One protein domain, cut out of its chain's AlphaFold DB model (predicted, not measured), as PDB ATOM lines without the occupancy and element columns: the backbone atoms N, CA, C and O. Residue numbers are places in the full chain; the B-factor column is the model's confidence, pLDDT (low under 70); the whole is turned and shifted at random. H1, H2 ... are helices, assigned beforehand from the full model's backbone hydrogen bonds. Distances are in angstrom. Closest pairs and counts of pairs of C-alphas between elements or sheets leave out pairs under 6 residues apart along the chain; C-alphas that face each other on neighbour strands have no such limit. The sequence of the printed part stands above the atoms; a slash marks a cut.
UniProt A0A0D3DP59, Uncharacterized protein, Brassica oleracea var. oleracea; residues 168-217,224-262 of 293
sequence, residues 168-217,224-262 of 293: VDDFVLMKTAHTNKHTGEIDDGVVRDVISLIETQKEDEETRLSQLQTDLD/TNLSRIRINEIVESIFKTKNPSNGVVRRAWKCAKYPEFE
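AT A GLANCE: This is residues 168 to 217 and 224 to 262 of the 293 residues of an uncharacterized protein of Brassica oleracea var. oleracea (UniProt A0A0D3DP59). One long helix, H2, makes the longest axis, and three shorter helices, H1, H3 and H4, cluster with each other and with its first half, while its later part runs on past them. H1 is side by side with the first part of H2, H3 crosses H2 steeply, H4 makes a corner with H2, the two meeting near their first residues, about perpendicular, and the very short H5 makes a corner at the end of H4. The printed part has 89 residues with five named helices, in the order H1, H2, H3, H4, H5, and no named strand; the class is all helix. The whole is only just compact, close to loose, with a radius of gyration of the C-alphas of 14.6 A, and it is elongated, with spans of 47 by 29 by 24 A.

HOW THE PARTS SIT: H2, residues 189 to 214, touches H1, residues 170 to 178, with its residues 191 to 198 alone; their closest C-alphas, those of Lys 175 and Ile 195, are 7.1 A apart. These two form a helical hairpin, at a shallow tilt of 24 degrees, opposite ways. H2 touches H3, residues 228 to 240, with residues 198 to 202 alone, at a steep tilt of 51 degrees, opposite ways; the closest C-alphas, of Ile 198 and Val 235, are 6.3 A apart. Residues 190 to 194 of H2 touch residues 245 to 249 of H4, residues 244 to 257, about perpendicular at 84 degrees, with the C-alphas of Val 191 and Val 249 closest at 6.1 A. H1 and H3 touch at a steep tilt of 64 degrees, the same way, closest at the C-alphas of Asp 170 and Asn 232, 5.5 A. H1 touches residues 253 to 257 of H4, about perpendicular at 86 degrees, closest at the C-alphas of Met 174 and Trp 253, 6.2 A. H3 and H4 form a second helical hairpin, at a steep tilt of 40 degrees, closest at the C-alphas of Phe 239 and Asn 246, 5.4 A. The helix packing is mostly crossed. H5, residues 259 to 262, and H4 only just touch, only at the corner, with 3 pairs of C-alphas within 8 A, the closest being those of Cys 255 and Glu 262 at 5.4 A; H5 is apart from H1, H2 and H3. In H1, H2, H3 and H4 every O i to N i+4 pair is within hydrogen-bond range; H5 is too short for such a pair.

IN THESE COORDINATES: H2 measures 37.2 A from C-alpha 189 at (-5.550, 28.018, -17.870) to C-alpha 214 at (-26.872, -1.258, -26.300). H4 measures 20.0 A, H3 18.4 A, H1 12.3 A and H5 5.2 A, first to last C-alpha. H1 begins with C-alpha 170 at (-1.014, 9.832, -19.525), and H5 ends with C-alpha 262 at (14.232, 16.365, -20.164).

THE WHOLE: The two C-alphas farthest apart, of Asp 217 and Glu 262, are 47.9 A apart. Residues 218 to 223 are not printed, and C-alphas 217 and 224 are 13.7 A apart across this cut, in the link from H2 to H3. Of the links printed whole, H3 to H4 and H4 to H5 are tight and H1 to H2 is short. The mean pLDDT of the printed part is 79.3; 15 residues are under 70, among them 213 to 217 and 259 to 262.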
ATOM      1  N   VAL A 168       1.472   3.469 -18.293       82.38
ATOM      2  CA  VAL A 168       1.311   4.751 -17.591       82.38
ATOM      3  C   VAL A 168       0.051   5.449 -18.099       82.38
ATOM      4  O   VAL A 168      -0.138   5.566 -19.308       82.38
ATOM      5  N   ASP A 169      -0.794   5.913 -17.185       86.75
ATOM      6  CA  ASP A 169      -1.977   6.707 -17.511       86.75
ATOM      7  C   ASP A 169      -1.552   8.156 -17.801       86.75
ATOM      8  O   ASP A 169      -1.247   8.932 -16.888       86.75
ATOM      9  N   ASP A 170      -1.485   8.516 -19.086       85.31
ATOM     10  CA  ASP A 170      -1.014   9.832 -19.525       85.31
ATOM     11  C   ASP A 170      -1.924  10.964 -19.049       85.31
ATOM     12  O   ASP A 170      -1.453  12.089 -18.857       85.31
ATOM     13  N   PHE A 171      -3.209  10.675 -18.852       87.38
ATOM     14  CA  PHE A 171      -4.187  11.645 -18.394       87.38
ATOM     15  C   PHE A 171      -3.991  11.956 -16.905       87.38
ATOM     16  O   PHE A 171      -3.845  13.126 -16.533       87.38
ATOM     17  N   VAL A 172      -3.886  10.924 -16.062       86.94
ATOM     18  CA  VAL A 172      -3.588  11.088 -14.627       86.94
ATOM     19  C   VAL A 172      -2.225  11.742 -14.426       86.94
ATOM     20  O   VAL A 172      -2.093  12.651 -13.601       86.94
ATOM     21  N   LEU A 173      -1.220  11.330 -15.203       84.31
ATOM     22  CA  LEU A 173       0.113  11.922 -15.154       84.31
ATOM     23  C   LEU A 173       0.079  13.415 -15.498       84.31
ATOM     24  O   LEU A 173       0.675  14.224 -14.789       84.31
ATOM     25  N   MET A 174      -0.638  13.793 -16.560       81.38
ATOM     26  CA  MET A 174      -0.756  15.190 -16.977       81.38
ATOM     27  C   MET A 174      -1.464  16.041 -15.925       81.38
ATOM     28  O   MET A 174      -0.966  17.120 -15.600       81.38
ATOM     29  N   LYS A 175      -2.575  15.538 -15.372       83.62
ATOM     30  CA  LYS A 175      -3.328  16.195 -14.298       83.62
ATOM     31  C   LYS A 175      -2.425  16.418 -13.087       83.62
ATOM     32  O   LYS A 175      -2.190  17.552 -12.695       83.62
ATOM     33  N   THR A 176      -1.790  15.356 -12.601       81.69
ATOM     34  CA  THR A 176      -0.932  15.395 -11.407       81.69
ATOM     35  C   THR A 176       0.290  16.301 -11.575       81.69
ATOM     36  O   THR A 176       0.663  17.005 -10.639       81.69
ATOM     37  N   ALA A 177       0.915  16.316 -12.756       76.25
ATOM     38  CA  ALA A 177       2.103  17.131 -13.010       76.25
ATOM     39  C   ALA A 177       1.822  18.644 -13.016       76.25
ATOM     40  O   ALA A 177       2.729  19.428 -12.735       76.25
ATOM     41  N   HIS A 178       0.590  19.048 -13.337       74.06
ATOM     42  CA  HIS A 178       0.194  20.456 -13.446       74.06
ATOM     43  C   HIS A 178      -0.741  20.915 -12.322       74.06
ATOM     44  O   HIS A 178      -1.059  22.101 -12.240       74.06
ATOM     45  N   THR A 179      -1.155  20.006 -11.440       79.69
ATOM     46  CA  THR A 179      -1.859  20.346 -10.206       79.69
ATOM     47  C   THR A 179      -0.882  20.937  -9.191       79.69
ATOM     48  O   THR A 179       0.113  20.320  -8.800       79.69
ATOM     49  N   ASN A 180      -1.187  22.139  -8.716       78.94
ATOM     50  CA  ASN A 180      -0.462  22.766  -7.626       78.94
ATOM     51  C   ASN A 180      -0.747  22.014  -6.318       78.94
ATOM     52  O   ASN A 180      -1.891  21.830  -5.917       78.94
ATOM     53  N   LYS A 181       0.311  21.588  -5.620       79.50
ATOM     54  CA  LYS A 181       0.202  20.792  -4.385       79.50
ATOM     55  C   LYS A 181      -0.442  21.539  -3.210       79.50
ATOM     56  O   LYS A 181      -0.914  20.889  -2.287       79.50
ATOM     57  N   HIS A 182      -0.415  22.872  -3.217       72.38
ATOM     58  CA  HIS A 182      -0.934  23.698  -2.122       72.38
ATOM     59  C   HIS A 182      -2.409  24.047  -2.320       72.38
ATOM     60  O   HIS A 182      -3.144  24.130  -1.343       72.38
ATOM     61  N   THR A 183      -2.838  24.249  -3.569       79.44
ATOM     62  CA  THR A 183      -4.232  24.586  -3.904       79.44
ATOM     63  C   THR A 183      -5.046  23.363  -4.323       79.44
ATOM     64  O   THR A 183      -6.262  23.374  -4.199       79.44
ATOM     65  N   GLY A 184      -4.394  22.299  -4.802       79.50
ATOM     66  CA  GLY A 184      -5.057  21.141  -5.403       79.50
ATOM     67  C   GLY A 184      -5.613  21.411  -6.805       79.50
ATOM     68  O   GLY A 184      -6.236  20.527  -7.391       79.50
ATOM     69  N   GLU A 185      -5.362  22.595  -7.371       82.19
ATOM     70  CA  GLU A 185      -5.917  23.037  -8.651       82.19
ATOM     71  C   GLU A 185      -4.838  23.204  -9.728       82.19
ATOM     72  O   GLU A 185      -3.647  23.348  -9.445       82.19
ATOM     73  N   ILE A 186      -5.257  23.162 -10.995       82.06
ATOM     74  CA  ILE A 186      -4.391  23.457 -12.142       82.06
ATOM     75  C   ILE A 186      -4.467  24.956 -12.408       82.06
ATOM     76  O   ILE A 186      -5.465  25.435 -12.948       82.06
ATOM     77  N   ASP A 187      -3.422  25.691 -12.036       77.81
ATOM     78  CA  ASP A 187      -3.383  27.156 -12.153       77.81
ATOM     79  C   ASP A 187      -3.204  27.634 -13.610       77.81
ATOM     80  O   ASP A 187      -3.640  28.726 -13.974       77.81
ATOM     81  N   ASP A 188      -2.588  26.812 -14.468       79.75
ATOM     82  CA  ASP A 188      -2.384  27.120 -15.886       79.75
ATOM     83  C   ASP A 188      -3.689  26.925 -16.675       79.75
ATOM     84  O   ASP A 188      -4.138  25.799 -16.900       79.75
ATOM     85  N   GLY A 189      -4.296  28.034 -17.111       83.69
ATOM     86  CA  GLY A 189      -5.550  28.018 -17.870       83.69
ATOM     87  C   GLY A 189      -5.462  27.254 -19.196       83.69
ATOM     88  O   GLY A 189      -6.413  26.574 -19.566       83.69
ATOM     89  N   VAL A 190      -4.310  27.271 -19.873       82.62
ATOM     90  CA  VAL A 190      -4.121  26.547 -21.140       82.62
ATOM     91  C   VAL A 190      -4.071  25.043 -20.895       82.62
ATOM     92  O   VAL A 190      -4.656  24.263 -21.647       82.62
ATOM     93  N   VAL A 191      -3.379  24.620 -19.836       81.56
ATOM     94  CA  VAL A 191      -3.339  23.206 -19.441       81.56
ATOM     95  C   VAL A 191      -4.713  22.742 -18.967       81.56
ATOM     96  O   VAL A 191      -5.130  21.637 -19.312       81.56
ATOM     97  N   ARG A 192      -5.439  23.590 -18.231       87.31
ATOM     98  CA  ARG A 192      -6.809  23.320 -17.784       87.31
ATOM     99  C   ARG A 192      -7.752  23.075 -18.965       87.31
ATOM    100  O   ARG A 192      -8.461  22.074 -18.956       87.31
ATOM    101  N   ASP A 193      -7.698  23.916 -19.998       88.81
ATOM    102  CA  ASP A 193      -8.509  23.759 -21.213       88.81
ATOM    103  C   ASP A 193      -8.180  22.456 -21.960       88.81
ATOM    104  O   ASP A 193      -9.077  21.750 -22.421       88.81
ATOM    105  N   VAL A 194      -6.895  22.094 -22.057       87.56
ATOM    106  CA  VAL A 194      -6.472  20.835 -22.695       87.56
ATOM    107  C   VAL A 194      -6.921  19.616 -21.885       87.56
ATOM    108  O   VAL A 194      -7.381  18.641 -22.474       87.56
ATOM    109  N   ILE A 195      -6.822  19.661 -20.554       88.50
ATOM    110  CA  ILE A 195      -7.308  18.586 -19.675       88.50
ATOM    111  C   ILE A 195      -8.823  18.437 -19.801       88.50
ATOM    112  O   ILE A 195      -9.294  17.314 -19.954       88.50
ATOM    113  N   SER A 196      -9.564  19.546 -19.832       90.62
ATOM    114  CA  SER A 196     -11.011  19.531 -20.066       90.62
ATOM    115  C   SER A 196     -11.357  18.927 -21.430       90.62
ATOM    116  O   SER A 196     -12.247  18.086 -21.515       90.62
ATOM    117  N   LEU A 197     -10.607  19.260 -22.485       90.81
ATOM    118  CA  LEU A 197     -10.794  18.659 -23.807       90.81
ATOM    119  C   LEU A 197     -10.545  17.142 -23.799       90.81
ATOM    120  O   LEU A 197     -11.279  16.402 -24.453       90.81
ATOM    121  N   ILE A 198      -9.524  16.675 -23.073       90.19
ATOM    122  CA  ILE A 198      -9.259  15.239 -22.912       90.19
ATOM    123  C   ILE A 198     -10.406  14.566 -22.147       90.19
ATOM    124  O   ILE A 198     -10.857  13.508 -22.579       90.19
ATOM    125  N   GLU A 199     -10.898  15.173 -21.060       90.88
ATOM    126  CA  GLU A 199     -12.052  14.675 -20.292       90.88
ATOM    127  C   GLU A 199     -13.291  14.551 -21.192       90.88
ATOM    128  O   GLU A 199     -13.878  13.474 -21.271       90.88
ATOM    129  N   THR A 200     -13.615  15.588 -21.971       92.50
ATOM    130  CA  THR A 200     -14.755  15.558 -22.902       92.50
ATOM    131  C   THR A 200     -14.603  14.489 -23.986       92.50
ATOM    132  O   THR A 200     -15.561  13.778 -24.272       92.50
ATOM    133  N   GLN A 201     -13.420  14.335 -24.596       89.75
ATOM    134  CA  GLN A 201     -13.221  13.287 -25.610       89.75
ATOM    135  C   GLN A 201     -13.269  11.878 -25.020       89.75
ATOM    136  O   GLN A 201     -13.769  10.959 -25.664       89.75
ATOM    137  N   LYS A 202     -12.765  11.706 -23.797       90.25
ATOM    138  CA  LYS A 202     -12.858  10.445 -23.062       90.25
ATOM    139  C   LYS A 202     -14.328  10.070 -22.822       90.25
ATOM    140  O   LYS A 202     -14.705   8.937 -23.102       90.25
ATOM    141  N   GLU A 203     -15.138  11.015 -22.348       89.06
ATOM    142  CA  GLU A 203     -16.572  10.815 -22.088       89.06
ATOM    143  C   GLU A 203     -17.378  10.553 -23.370       89.06
ATOM    144  O   GLU A 203     -18.237   9.670 -23.386       89.06
ATOM    145  N   ASP A 204     -17.091  11.275 -24.459       89.94
ATOM    146  CA  ASP A 204     -17.739  11.060 -25.762       89.94
ATOM    147  C   ASP A 204     -17.444   9.657 -26.310       89.94
ATOM    148  O   ASP A 204     -18.356   8.940 -26.728       89.94
ATOM    149  N   GLU A 205     -16.186   9.207 -26.243       88.81
ATOM    150  CA  GLU A 205     -15.825   7.860 -26.685       88.81
ATOM    151  C   GLU A 205     -16.415   6.757 -25.807       88.81
ATOM    152  O   GLU A 205     -16.883   5.748 -26.339       88.81
ATOM    153  N   GLU A 206     -16.419   6.944 -24.487       87.38
ATOM    154  CA  GLU A 206     -17.074   6.032 -23.549       87.38
ATOM    155  C   GLU A 206     -18.571   5.917 -23.866       87.38
ATOM    156  O   GLU A 206     -19.078   4.812 -24.057       87.38
ATOM    157  N   THR A 207     -19.250   7.051 -24.068       86.38
ATOM    158  CA  THR A 207     -20.664   7.097 -24.471       86.38
ATOM    159  C   THR A 207     -20.895   6.376 -25.796       86.38
ATOM    160  O   THR A 207     -21.858   5.620 -25.941       86.38
ATOM    161  N   ARG A 208     -19.995   6.562 -26.767       85.19
ATOM    162  CA  ARG A 208     -20.078   5.915 -28.081       85.19
ATOM    163  C   ARG A 208     -19.910   4.398 -27.986       85.19
ATOM    164  O   ARG A 208     -20.610   3.671 -28.687       85.19
ATOM    165  N   LEU A 209     -19.016   3.910 -27.122       82.88
ATOM    166  CA  LEU A 209     -18.870   2.476 -26.858       82.88
ATOM    167  C   LEU A 209     -20.087   1.910 -26.124       82.88
ATOM    168  O   LEU A 209     -20.561   0.837 -26.494       82.88
ATOM    169  N   SER A 210     -20.636   2.634 -25.145       81.12
ATOM    170  CA  SER A 210     -21.859   2.216 -24.451       81.12
ATOM    171  C   SER A 210     -23.062   2.138 -25.400       81.12
ATOM    172  O   SER A 210     -23.813   1.170 -25.330       81.12
ATOM    173  N   GLN A 211     -23.222   3.091 -26.329       78.19
ATOM    174  CA  GLN A 211     -24.286   3.056 -27.348       78.19
ATOM    175  C   GLN A 211     -24.139   1.866 -28.312       78.19
ATOM    176  O   GLN A 211     -25.115   1.178 -28.612       78.19
ATOM    177  N   LEU A 212     -22.913   1.569 -28.757       74.81
ATOM    178  CA  LEU A 212     -22.642   0.393 -29.595       74.81
ATOM    179  C   LEU A 212     -22.939  -0.928 -28.866       74.81
ATOM    180  O   LEU A 212     -23.329  -1.902 -29.504       74.81
ATOM    181  N   GLN A 213     -22.777  -0.961 -27.539       68.81
ATOM    182  CA  GLN A 213     -23.117  -2.119 -26.710       68.81
ATOM    183  C   GLN A 213     -24.641  -2.299 -26.576       68.81
ATOM    184  O   GLN A 213     -25.129  -3.428 -26.629       68.81
ATOM    185  N   THR A 214     -25.403  -1.205 -26.437       64.38
ATOM    186  CA  THR A 214     -26.872  -1.258 -26.300       64.38
ATOM    187  C   THR A 214     -27.589  -1.710 -27.569       64.38
ATOM    188  O   THR A 214     -28.650  -2.322 -27.474       64.38
ATOM    189  N   ASP A 215     -27.004  -1.461 -28.743       59.06
ATOM    190  CA  ASP A 215     -27.549  -1.930 -30.022       59.06
ATOM    191  C   ASP A 215     -27.294  -3.433 -30.266       59.06
ATOM    192  O   ASP A 215     -27.943  -4.032 -31.126       59.06
ATOM    193  N   LEU A 216     -26.368  -4.052 -29.514       66.44
ATOM    194  CA  LEU A 216     -25.981  -5.460 -29.668       66.44
ATOM    195  C   LEU A 216     -26.561  -6.407 -28.598       66.44
ATOM    196  O   LEU A 216     -26.851  -7.548 -28.950       66.44
ATOM    197  N   ASP A 217     -26.776  -5.975 -27.345       54.44
ATOM    198  CA  ASP A 217     -27.211  -6.864 -26.248       54.44
ATOM    199  C   ASP A 217     -28.291  -6.249 -25.328       54.44
ATOM    200  O   ASP A 217     -28.082  -5.232 -24.669       54.44
ATOM    201  N   THR A 224     -18.276   0.397 -19.015       60.09
ATOM    202  CA  THR A 224     -17.512   0.741 -20.224       60.09
ATOM    203  C   THR A 224     -16.332   1.675 -19.930       60.09
ATOM    204  O   THR A 224     -16.097   2.634 -20.650       60.09
ATOM    205  N   ASN A 225     -15.549   1.400 -18.884       76.56
ATOM    206  CA  ASN A 225     -14.352   2.202 -18.622       76.56
ATOM    207  C   ASN A 225     -13.328   2.006 -19.757       76.56
ATOM    208  O   ASN A 225     -12.952   0.874 -20.076       76.56
ATOM    209  N   LEU A 226     -12.858   3.102 -20.360       85.19
ATOM    210  CA  LEU A 226     -11.813   3.057 -21.388       85.19
ATOM    211  C   LEU A 226     -10.501   2.492 -20.828       85.19
ATOM    212  O   LEU A 226     -10.082   2.828 -19.719       85.19
ATOM    213  N   SER A 227      -9.812   1.669 -21.623       86.56
ATOM    214  CA  SER A 227      -8.481   1.172 -21.262       86.56
ATOM    215  C   SER A 227      -7.454   2.309 -21.233       86.56
ATOM    216  O   SER A 227      -7.566   3.287 -21.977       86.56
ATOM    217  N   ARG A 228      -6.392   2.164 -20.429       85.38
ATOM    218  CA  ARG A 228      -5.296   3.151 -20.366       85.38
ATOM    219  C   ARG A 228      -4.632   3.379 -21.723       85.38
ATOM    220  O   ARG A 228      -4.285   4.504 -22.060       85.38
ATOM    221  N   ILE A 229      -4.515   2.327 -22.539       87.44
ATOM    222  CA  ILE A 229      -4.020   2.428 -23.920       87.44
ATOM    223  C   ILE A 229      -4.901   3.388 -24.721       87.44
ATOM    224  O   ILE A 229      -4.384   4.290 -25.377       87.44
ATOM    225  N   ARG A 230      -6.227   3.231 -24.626       89.44
ATOM    226  CA  ARG A 230      -7.172   4.067 -25.362       89.44
ATOM    227  C   ARG A 230      -7.149   5.520 -24.889       89.44
ATOM    228  O   ARG A 230      -7.144   6.430 -25.712       89.44
ATOM    229  N   ILE A 231      -7.048   5.740 -23.580       89.44
ATOM    230  CA  ILE A 231      -6.879   7.078 -22.994       89.44
ATOM    231  C   ILE A 231      -5.589   7.738 -23.514       89.44
ATOM    232  O   ILE A 231      -5.619   8.883 -23.965       89.44
ATOM    233  N   ASN A 232      -4.471   7.007 -23.537       89.25
ATOM    234  CA  ASN A 232      -3.194   7.516 -24.047       89.25
ATOM    235  C   ASN A 232      -3.260   7.866 -25.546       89.25
ATOM    236  O   ASN A 232      -2.665   8.856 -25.982       89.25
ATOM    237  N   GLU A 233      -4.009   7.099 -26.345       89.88
ATOM    238  CA  GLU A 233      -4.262   7.422 -27.756       89.88
ATOM    239  C   GLU A 233      -5.029   8.739 -27.921       89.88
ATOM    240  O   GLU A 233      -4.642   9.560 -28.761       89.88
ATOM    241  N   ILE A 234      -6.072   8.962 -27.113       90.06
ATOM    242  CA  ILE A 234      -6.856  10.208 -27.111       90.06
ATOM    243  C   ILE A 234      -5.942  11.393 -26.783       90.06
ATOM    244  O   ILE A 234      -5.883  12.356 -27.556       90.06
ATOM    245  N   VAL A 235      -5.147  11.288 -25.713       88.69
ATOM    246  CA  VAL A 235      -4.173  12.315 -25.304       88.69
ATOM    247  C   VAL A 235      -3.197  12.656 -26.439       88.69
ATOM    248  O   VAL A 235      -3.016  13.824 -26.797       88.69
ATOM    249  N   GLU A 236      -2.592  11.645 -27.067       86.81
ATOM    250  CA  GLU A 236      -1.661  11.845 -28.183       86.81
ATOM    251  C   GLU A 236      -2.336  12.451 -29.421       86.81
ATOM    252  O   GLU A 236      -1.722  13.250 -30.142       86.81
ATOM    253  N   SER A 237      -3.594  12.089 -29.685       86.69
ATOM    254  CA  SER A 237      -4.373  12.627 -30.804       86.69
ATOM    255  C   SER A 237      -4.632  14.127 -30.638       86.69
ATOM    256  O   SER A 237      -4.366  14.898 -31.567       86.69
ATOM    257  N   ILE A 238      -5.008  14.558 -29.430       86.38
ATOM    258  CA  ILE A 238      -5.237  15.965 -29.091       86.38
ATOM    259  C   ILE A 238      -3.950  16.754 -29.300       86.38
ATOM    260  O   ILE A 238      -3.951  17.771 -29.998       86.38
ATOM    261  N   PHE A 239      -2.810  16.239 -28.839       81.81
ATOM    262  CA  PHE A 239      -1.532  16.911 -29.059       81.81
ATOM    263  C   PHE A 239      -1.089  16.967 -30.530       81.81
ATOM    264  O   PHE A 239      -0.278  17.824 -30.894       81.81
ATOM    265  N   LYS A 240      -1.546  16.047 -31.394       80.75
ATOM    266  CA  LYS A 240      -1.232  16.054 -32.839       80.75
ATOM    267  C   LYS A 240      -2.012  17.119 -33.605       80.75
ATOM    268  O   LYS A 240      -1.553  17.518 -34.679       80.75
ATOM    269  N   THR A 241      -3.131  17.603 -33.073       81.38
ATOM    270  CA  THR A 241      -3.873  18.704 -33.696       81.38
ATOM    271  C   THR A 241      -3.026  19.986 -33.703       81.38
ATOM    272  O   THR A 241      -2.351  20.321 -32.727       81.38
ATOM    273  N   LYS A 242      -2.993  20.691 -34.844       65.81
ATOM    274  CA  LYS A 242      -2.162  21.892 -35.033       65.81
ATOM    275  C   LYS A 242      -2.788  23.101 -34.329       65.81
ATOM    276  O   LYS A 242      -3.396  23.945 -34.978       65.81
ATOM    277  N   ASN A 243      -2.603  23.189 -33.016       72.62
ATOM    278  CA  ASN A 243      -2.942  24.359 -32.207       72.62
ATOM    279  C   ASN A 243      -1.689  24.836 -31.434       72.62
ATOM    280  O   ASN A 243      -1.008  24.002 -30.827       72.62
ATOM    281  N   PRO A 244      -1.332  26.139 -31.458       68.88
ATOM    282  CA  PRO A 244      -0.205  26.676 -30.691       68.88
ATOM    283  C   PRO A 244      -0.217  26.319 -29.196       68.88
ATOM    284  O   PRO A 244       0.845  25.998 -28.654       68.88
ATOM    285  N   SER A 245      -1.391  26.303 -28.551       71.62
ATOM    286  CA  SER A 245      -1.545  25.908 -27.140       71.62
ATOM    287  C   SER A 245      -1.110  24.460 -26.906       71.62
ATOM    288  O   SER A 245      -0.299  24.181 -26.022       71.62
ATOM    289  N   ASN A 246      -1.531  23.552 -27.790       75.88
ATOM    290  CA  ASN A 246      -1.164  22.137 -27.738       75.88
ATOM    291  C   ASN A 246       0.347  21.937 -27.869       75.88
ATOM    292  O   ASN A 246       0.892  21.002 -27.293       75.88
ATOM    293  N   GLY A 247       1.049  22.819 -28.585       70.50
ATOM    294  CA  GLY A 247       2.508  22.784 -28.682       70.50
ATOM    295  C   GLY A 247       3.218  23.079 -27.357       70.50
ATOM    296  O   GLY A 247       4.240  22.456 -27.069       70.50
ATOM    297  N   VAL A 248       2.687  24.008 -26.555       69.25
ATOM    298  CA  VAL A 248       3.226  24.356 -25.228       69.25
ATOM    299  C   VAL A 248       2.940  23.233 -24.236       69.25
ATOM    300  O   VAL A 248       3.876  22.702 -23.637       69.25
ATOM    301  N   VAL A 249       1.679  22.800 -24.149       71.12
ATOM    302  CA  VAL A 249       1.258  21.738 -23.224       71.12
ATOM    303  C   VAL A 249       1.927  20.410 -23.570       71.12
ATOM    304  O   VAL A 249       2.414  19.722 -22.681       71.12
ATOM    305  N   ARG A 250       2.095  20.083 -24.860       75.12
ATOM    306  CA  ARG A 250       2.853  18.896 -25.294       75.12
ATOM    307  C   ARG A 250       4.299  18.916 -24.805       75.12
ATOM    308  O   ARG A 250       4.837  17.855 -24.503       75.12
ATOM    309  N   ARG A 251       4.963  20.078 -24.786       71.12
ATOM    310  CA  ARG A 251       6.339  20.174 -24.266       71.12
ATOM    311  C   ARG A 251       6.357  19.928 -22.763       71.12
ATOM    312  O   ARG A 251       7.098  19.059 -22.330       71.12
ATOM    313  N   ALA A 252       5.497  20.609 -22.007       69.69
ATOM    314  CA  ALA A 252       5.390  20.415 -20.560       69.69
ATOM    315  C   ALA A 252       5.028  18.963 -20.191       69.69
ATOM    316  O   ALA A 252       5.643  18.361 -19.312       69.69
ATOM    317  N   TRP A 253       4.106  18.353 -20.936       75.19
ATOM    318  CA  TRP A 253       3.745  16.947 -20.792       75.19
ATOM    319  C   TRP A 253       4.908  16.002 -21.109       75.19
ATOM    320  O   TRP A 253       5.148  15.061 -20.360       75.19
ATOM    321  N   LYS A 254       5.684  16.258 -22.171       73.38
ATOM    322  CA  LYS A 254       6.896  15.473 -22.449       73.38
ATOM    323  C   LYS A 254       7.928  15.592 -21.325       73.38
ATOM    324  O   LYS A 254       8.529  14.572 -20.990       73.38
ATOM    325  N   CYS A 255       8.070  16.766 -20.703       67.69
ATOM    326  CA  CYS A 255       8.917  16.939 -19.520       67.69
ATOM    327  C   CYS A 255       8.424  16.078 -18.351       67.69
ATOM    328  O   CYS A 255       9.226  15.416 -17.701       67.69
ATOM    329  N   ALA A 256       7.113  16.062 -18.099       70.19
ATOM    330  CA  ALA A 256       6.512  15.283 -17.017       70.19
ATOM    331  C   ALA A 256       6.580  13.767 -17.261       70.19
ATOM    332  O   ALA A 256       6.803  13.001 -16.327       70.19
ATOM    333  N   LYS A 257       6.411  13.335 -18.515       74.94
ATOM    334  CA  LYS A 257       6.448  11.923 -18.919       74.94
ATOM    335  C   LYS A 257       7.853  11.360 -19.018       74.94
ATOM    336  O   LYS A 257       8.033  10.173 -18.802       74.94
ATOM    337  N   TYR A 258       8.852  12.181 -19.321       71.25
ATOM    338  CA  TYR A 258      10.240  11.735 -19.420       71.25
ATOM    339  C   TYR A 258      11.169  12.642 -18.599       71.25
ATOM    340  O   TYR A 258      12.092  13.227 -19.170       71.25
ATOM    341  N   PRO A 259      10.967  12.764 -17.275       59.94
ATOM    342  CA  PRO A 259      11.650  13.767 -16.456       59.94
ATOM    343  C   PRO A 259      13.165  13.587 -16.479       59.94
ATOM    344  O   PRO A 259      13.894  14.564 -16.629       59.94
ATOM    345  N   GLU A 260      13.649  12.346 -16.453       56.41
ATOM    346  CA  GLU A 260      15.074  12.033 -16.597       56.41
ATOM    347  C   GLU A 260      15.616  12.451 -17.968       56.41
ATOM    348  O   GLU A 260      16.728  12.937 -18.068       56.41
ATOM    349  N   PHE A 261      14.839  12.323 -19.045       56.62
ATOM    350  CA  PHE A 261      15.306  12.667 -20.391       56.62
ATOM    351  C   PHE A 261      15.227  14.164 -20.709       56.62
ATOM    352  O   PHE A 261      15.826  14.594 -21.697       56.62
ATOM    353  N   GLU A 262      14.478  14.938 -19.920       52.81
ATOM    354  CA  GLU A 262      14.232  16.365 -20.164       52.81
ATOM    355  C   GLU A 262      14.874  17.275 -19.106       52.81
ATOM    356  O   GLU A 262      15.177  18.433 -19.397       52.81
TER     357      GLU A 262